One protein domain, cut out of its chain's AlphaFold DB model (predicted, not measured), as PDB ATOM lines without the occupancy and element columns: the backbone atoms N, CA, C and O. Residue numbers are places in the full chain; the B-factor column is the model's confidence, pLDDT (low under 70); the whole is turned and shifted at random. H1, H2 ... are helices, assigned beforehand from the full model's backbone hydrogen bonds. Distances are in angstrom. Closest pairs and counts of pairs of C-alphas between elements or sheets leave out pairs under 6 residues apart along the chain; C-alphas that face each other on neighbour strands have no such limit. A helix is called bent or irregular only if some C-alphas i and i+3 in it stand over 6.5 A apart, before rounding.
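AT A GLANCE: This is residues 29 to 79 of the 81 residues of an uncharacterized protein of SAR202 cluster bacterium (UniProt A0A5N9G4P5). A long helix, H1, bends steeply partway along, and after a tight link a short helix, H2, leads away from its far end, making an open, bent rod with no helix packed on another. The longer arm H1a makes most of its length. The printed part has 51 residues with two named helices, H1 then H2, and no named strand; the class is all helix. It is extended, with a radius of gyration of the C-alphas of 18.5 A and spans of 56 by 27 by 11 A.

HOW THE PARTS SIT: By its hydrogen bonds residues 29 to 62 were assigned as one helix, H1, but it is bent: C-alphas 51 and 54 are 7.3 A apart. Its arms, H1a of residues 29 to 51 and H1b of residues 54 to 62, stand at a steep tilt of 49 degrees. H2, residues 68 to 79, is apart from both arms. In H1a, H1b and H2 every O i to N i+4 pair is within hydrogen-bond range.

IN THESE COORDINATES: H1a begins at C-alpha 29, (120.139, 154.648, 142.990), and is 33.3 A long. H1b measures 12.2 A. H2 measures 16.3 A and ends at C-alpha 79, (143.104, 198.217, 167.222).

THE WHOLE: The C-alphas farthest apart, those of Ala 29 and Glu 78, are 56.0 A apart. The printed part has no cut, and no printed residue is under 70 in pLDDT.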
ATOM      1  N   ALA A  29     121.261 153.743 143.251       93.44
ATOM      2  CA  ALA A  29     120.139 154.648 142.990       93.44
ATOM      3  C   ALA A  29     119.704 155.441 144.238       93.44
ATOM      4  O   ALA A  29     119.376 156.617 144.137       93.44
ATOM      5  N   LYS A  30     119.760 154.822 145.427       93.00
ATOM      6  CA  LYS A  30     119.451 155.503 146.695       93.00
ATOM      7  C   LYS A  30     120.402 156.674 146.980       93.00
ATOM      8  O   LYS A  30     119.965 157.647 147.579       93.00
ATOM      9  N   ASP A  31     121.669 156.575 146.577       95.25
ATOM     10  CA  ASP A  31     122.677 157.602 146.858       95.25
ATOM     11  C   ASP A  31     122.481 158.781 145.900       95.25
ATOM     12  O   ASP A  31     122.480 159.926 146.335       95.25
ATOM     13  N   ILE A  32     122.185 158.492 144.627       95.81
ATOM     14  CA  ILE A  32     121.798 159.502 143.628       95.81
ATOM     15  C   ILE A  32     120.538 160.256 144.079       95.81
ATOM     16  O   ILE A  32     120.517 161.481 144.070       95.81
ATOM     17  N   VAL A  33     119.499 159.537 144.519       94.50
ATOM     18  CA  VAL A  33     118.262 160.161 145.023       94.50
ATOM     19  C   VAL A  33     118.519 160.962 146.300       94.50
ATOM     20  O   VAL A  33     117.925 162.019 146.478       94.50
ATOM     21  N   THR A  34     119.395 160.483 147.187       94.62
ATOM     22  CA  THR A  34     119.740 161.208 148.418       94.62
ATOM     23  C   THR A  34     120.403 162.544 148.095       94.62
ATOM     24  O   THR A  34     119.994 163.555 148.648       94.62
ATOM     25  N   GLU A  35     121.377 162.560 147.186       95.75
ATOM     26  CA  GLU A  35     122.049 163.793 146.761       95.75
ATOM     27  C   GLU A  35     121.086 164.758 146.070       95.75
ATOM     28  O   GLU A  35     121.018 165.917 146.458       95.75
ATOM     29  N   ALA A  36     120.261 164.269 145.138       95.25
ATOM     30  CA  ALA A  36     119.272 165.107 144.463       95.25
ATOM     31  C   ALA A  36     118.266 165.743 145.441       95.25
ATOM     32  O   ALA A  36     117.861 166.887 145.259       95.25
ATOM     33  N   LEU A  37     117.859 165.014 146.488       95.31
ATOM     34  CA  LEU A  37     116.980 165.554 147.528       95.31
ATOM     35  C   LEU A  37     117.687 166.587 148.409       95.31
ATOM     36  O   LEU A  37     117.050 167.566 148.781       95.31
ATOM     37  N   ILE A  38     118.967 166.387 148.737       95.88
ATOM     38  CA  ILE A  38     119.761 167.369 149.491       95.88
ATOM     39  C   ILE A  38     119.868 168.667 148.693       95.88
ATOM     40  O   ILE A  38     119.471 169.708 149.199       95.88
ATOM     41  N   GLU A  39     120.299 168.589 147.431       96.12
ATOM     42  CA  GLU A  39     120.421 169.760 146.555       96.12
ATOM     43  C   GLU A  39     119.077 170.483 146.386       96.12
ATOM     44  O   GLU A  39     119.010 171.711 146.387       96.12
ATOM     45  N   TRP A  40     117.981 169.727 146.274       95.38
ATOM     46  CA  TRP A  40     116.647 170.308 146.177       95.38
ATOM     47  C   TRP A  40     116.206 171.012 147.467       95.38
ATOM     48  O   TRP A  40     115.607 172.084 147.385       95.38
ATOM     49  N   PHE A  41     116.494 170.439 148.642       93.31
ATOM     50  CA  PHE A  41     116.192 171.083 149.921       93.31
ATOM     51  C   PHE A  41     117.029 172.340 150.137       93.31
ATOM     52  O   PHE A  41     116.458 173.366 150.481       93.31
ATOM     53  N   GLU A  42     118.333 172.298 149.859       93.44
ATOM     54  CA  GLU A  42     119.214 173.469 149.955       93.44
ATOM     55  C   GLU A  42     118.729 174.600 149.036       93.44
ATOM     56  O   GLU A  42     118.565 175.735 149.476       93.44
ATOM     57  N   ALA A  43     118.371 174.284 147.787       90.38
ATOM     58  CA  ALA A  43     117.822 175.274 146.863       90.38
ATOM     59  C   ALA A  43     116.486 175.874 147.344       90.38
ATOM     60  O   ALA A  43     116.182 177.030 147.044       90.38
ATOM     61  N   LYS A  44     115.670 175.095 148.066       90.38
ATOM     62  CA  LYS A  44     114.419 175.584 148.657       90.38
ATOM     63  C   LYS A  44     114.651 176.441 149.890       90.38
ATOM     64  O   LYS A  44     113.992 177.468 150.016       90.38
ATOM     65  N   GLU A  45     115.592 176.065 150.745       84.31
ATOM     66  CA  GLU A  45     116.004 176.881 151.887       84.31
ATOM     67  C   GLU A  45     116.562 178.233 151.423       84.31
ATOM     68  O   GLU A  45     116.175 179.264 151.969       84.31
ATOM     69  N   ASP A  46     117.379 178.256 150.366       83.31
ATOM     70  CA  ASP A  46     117.880 179.494 149.755       83.31
ATOM     71  C   ASP A  46     116.744 180.369 149.192       83.31
ATOM     72  O   ASP A  46     116.740 181.592 149.371       83.31
ATOM     73  N   GLU A  47     115.753 179.760 148.528       82.31
ATOM     74  CA  GLU A  47     114.573 180.464 148.013       82.31
ATOM     75  C   GLU A  47     113.737 181.067 149.154       82.31
ATOM     76  O   GLU A  47     113.362 182.239 149.086       82.31
ATOM     77  N   GLU A  48     113.484 180.309 150.220       75.25
ATOM     78  CA  GLU A  48     112.749 180.772 151.402       75.25
ATOM     79  C   GLU A  48     113.499 181.887 152.144       75.25
ATOM     80  O   GLU A  48     112.904 182.915 152.479       75.25
ATOM     81  N   LEU A  49     114.814 181.738 152.337       73.50
ATOM     82  CA  LEU A  49     115.670 182.783 152.901       73.50
ATOM     83  C   LEU A  49     115.574 184.060 152.075       73.50
ATOM     84  O   LEU A  49     115.347 185.131 152.638       73.50
ATOM     85  N   SER A  50     115.676 183.956 150.745       74.12
ATOM     86  CA  SER A  50     115.645 185.121 149.857       74.12
ATOM     87  C   SER A  50     114.376 185.965 150.003       74.12
ATOM     88  O   SER A  50     114.440 187.189 149.899       74.12
ATOM     89  N   GLN A  51     113.242 185.335 150.319       74.12
ATOM     90  CA  GLN A  51     111.961 186.017 150.501       74.12
ATOM     91  C   GLN A  51     111.876 186.785 151.830       74.12
ATOM     92  O   GLN A  51     111.136 187.761 151.914       74.12
ATOM     93  N   GLY A  52     112.645 186.382 152.849       79.19
ATOM     94  CA  GLY A  52     112.694 187.031 154.166       79.19
ATOM     95  C   GLY A  52     113.891 187.964 154.385       79.19
ATOM     96  O   GLY A  52     113.918 188.700 155.372       79.19
ATOM     97  N   LEU A  53     114.883 187.958 153.486       81.38
ATOM     98  CA  LEU A  53     116.126 188.724 153.647       81.38
ATOM     99  C   LEU A  53     115.883 190.227 153.828       81.38
ATOM    100  O   LEU A  53     116.525 190.845 154.677       81.38
ATOM    101  N   ASP A  54     114.947 190.812 153.079       83.50
ATOM    102  CA  ASP A  54     114.642 192.243 153.179       83.50
ATOM    103  C   ASP A  54     114.035 192.611 154.543       83.50
ATOM    104  O   ASP A  54     114.378 193.650 155.115       83.50
ATOM    105  N   GLU A  55     113.175 191.753 155.102       86.81
ATOM    106  CA  GLU A  55     112.593 191.954 156.435       86.81
ATOM    107  C   GLU A  55     113.648 191.816 157.536       86.81
ATOM    108  O   GLU A  55     113.739 192.685 158.407       86.81
ATOM    109  N   ILE A  56     114.497 190.787 157.452       86.81
ATOM    110  CA  ILE A  56     115.609 190.564 158.388       86.81
ATOM    111  C   ILE A  56     116.583 191.749 158.350       86.81
ATOM    112  O   ILE A  56     117.023 192.242 159.390       86.81
ATOM    113  N   TRP A  57     116.904 192.249 157.157       86.38
ATOM    114  CA  TRP A  57     117.798 193.391 156.992       86.38
ATOM    115  C   TRP A  57     117.191 194.691 157.524       86.38
ATOM    116  O   TRP A  57     117.886 195.508 158.137       86.38
ATOM    117  N   ALA A  58     115.884 194.884 157.329       88.31
ATOM    118  CA  ALA A  58     115.162 196.024 157.876       88.31
ATOM    119  C   ALA A  58     115.113 195.997 159.413       88.31
ATOM    120  O   ALA A  58     115.239 197.049 160.041       88.31
ATOM    121  N   GLU A  59     114.949 194.821 160.023       90.69
ATOM    122  CA  GLU A  59     115.028 194.637 161.476       90.69
ATOM    123  C   GLU A  59     116.445 194.894 162.001       90.69
ATOM    124  O   GLU A  59     116.619 195.734 162.882       90.69
ATOM    125  N   TYR A  60     117.466 194.297 161.381       89.38
ATOM    126  CA  TYR A  60     118.869 194.503 161.754       89.38
ATOM    127  C   TYR A  60     119.262 195.986 161.762       89.38
ATOM    128  O   TYR A  60     119.838 196.477 162.732       89.38
ATOM    129  N   LYS A  61     118.899 196.736 160.712       89.44
ATOM    130  CA  LYS A  61     119.154 198.184 160.646       89.44
ATOM    131  C   LYS A  61     118.386 198.972 161.702       89.44
ATOM    132  O   LYS A  61     118.911 199.951 162.229       89.44
ATOM    133  N   ARG A  62     117.149 198.570 162.014       91.88
ATOM    134  CA  ARG A  62     116.337 199.203 163.066       91.88
ATOM    135  C   ARG A  62     116.988 199.047 164.439       91.88
ATOM    136  O   ARG A  62     116.977 200.001 165.213       91.88
ATOM    137  N   ASP A  63     117.607 197.900 164.686       94.62
ATOM    138  CA  ASP A  63     118.276 197.579 165.948       94.62
ATOM    139  C   ASP A  63     119.693 198.175 166.055       94.62
ATOM    140  O   ASP A  63     120.420 197.914 167.014       94.62
ATOM    141  N   GLY A  64     120.088 199.025 165.098       92.12
ATOM    142  CA  GLY A  64     121.386 199.703 165.084       92.12
ATOM    143  C   GLY A  64     122.496 198.905 164.403       92.12
ATOM    144  O   GLY A  64     123.670 199.244 164.546       92.12
ATOM    145  N   GLY A  65     122.137 197.860 163.660       91.25
ATOM    146  CA  GLY A  65     123.049 197.122 162.804       91.25
ATOM    147  C   GLY A  65     123.718 198.015 161.759       91.25
ATOM    148  O   GLY A  65     123.101 198.928 161.203       91.25
ATOM    149  N   ILE A  66     124.994 197.744 161.490       92.19
ATOM    150  CA  ILE A  66     125.830 198.499 160.554       92.19
ATOM    151  C   ILE A  66     126.418 197.563 159.505       92.19
ATOM    152  O   ILE A  66     126.651 196.383 159.760       92.19
ATOM    153  N   ASP A  67     126.688 198.095 158.318       89.75
ATOM    154  CA  ASP A  67     127.322 197.323 157.257       89.75
ATOM    155  C   ASP A  67     128.718 196.836 157.668       89.75
ATOM    156  O   ASP A  67     129.465 197.528 158.369       89.75
ATOM    157  N   ALA A  68     129.090 195.651 157.178       88.31
ATOM    158  CA  ALA A  68     130.349 194.993 157.523       88.31
ATOM    159  C   ALA A  68     131.575 195.889 157.272       88.31
ATOM    160  O   ALA A  68     132.497 195.915 158.081       88.31
ATOM    161  N   GLU A  69     131.572 196.672 156.191       91.06
ATOM    162  CA  GLU A  69     132.638 197.637 155.894       91.06
ATOM    163  C   GLU A  69     132.801 198.680 157.011       91.06
ATOM    164  O   GLU A  69     133.921 198.968 157.443       91.06
ATOM    165  N   THR A  70     131.685 199.199 157.533       90.56
ATOM    166  CA  THR A  70     131.691 200.169 158.637       90.56
ATOM    167  C   THR A  70     132.203 199.515 159.916       90.56
ATOM    168  O   THR A  70     133.067 200.081 160.586       90.56
ATOM    169  N   PHE A  71     131.741 198.297 160.214       92.50
ATOM    170  CA  PHE A  71     132.201 197.520 161.365       92.50
ATOM    171  C   PHE A  71     133.716 197.271 161.326       92.50
ATOM    172  O   PHE A  71     134.423 197.585 162.281       92.50
ATOM    173  N   PHE A  72     134.248 196.763 160.209       94.06
ATOM    174  CA  PHE A  72     135.679 196.471 160.095       94.06
ATOM    175  C   PHE A  72     136.545 197.733 160.094       94.06
ATOM    176  O   PHE A  72     137.663 197.705 160.610       94.06
ATOM    177  N   THR A  73     136.035 198.847 159.564       94.44
ATOM    178  CA  THR A  73     136.725 200.142 159.635       94.44
ATOM    179  C   THR A  73     136.846 200.628 161.080       94.44
ATOM    180  O   THR A  73     137.926 201.056 161.487       94.44
ATOM    181  N   GLN A  74     135.773 200.518 161.871       93.12
ATOM    182  CA  GLN A  74     135.793 200.859 163.297       93.12
ATOM    183  C   GLN A  74     136.739 199.948 164.081       93.12
ATOM    184  O   GLN A  74     137.614 200.442 164.787       93.12
ATOM    185  N   LEU A  75     136.637 198.632 163.880       93.50
ATOM    186  CA  LEU A  75     137.484 197.643 164.548       93.50
ATOM    187  C   LEU A  75     138.979 197.895 164.294       93.50
ATOM    188  O   LEU A  75     139.805 197.789 165.198       93.50
ATOM    189  N   LYS A  76     139.337 198.244 163.053       94.31
ATOM    190  CA  LYS A  76     140.718 198.575 162.694       94.31
ATOM    191  C   LYS A  76     141.194 199.851 163.393       94.31
ATOM    192  O   LYS A  76     142.303 199.863 163.912       94.31
ATOM    193  N   ALA A  77     140.364 200.893 163.421       91.19
ATOM    194  CA  ALA A  77     140.697 202.146 164.093       91.19
ATOM    195  C   ALA A  77     140.878 201.964 165.611       91.19
ATOM    196  O   ALA A  77     141.764 202.581 166.196       91.19
ATOM    197  N   GLU A  78     140.084 201.093 166.241       90.44
ATOM    198  CA  GLU A  78     140.226 200.743 167.660       90.44
ATOM    199  C   GLU A  78     141.499 199.939 167.948       90.44
ATOM    200  O   GLU A  78     142.148 200.172 168.963       90.44
ATOM    201  N   ALA A  79     141.888 199.018 167.061       88.62
ATOM    202  CA  ALA A  79     143.104 198.217 167.222       88.62
ATOM    203  C   ALA A  79     144.406 199.021 167.030       88.62
ATOM    204  O   ALA A  79     145.474 198.576 167.453       88.62
TER     205      ALA A  79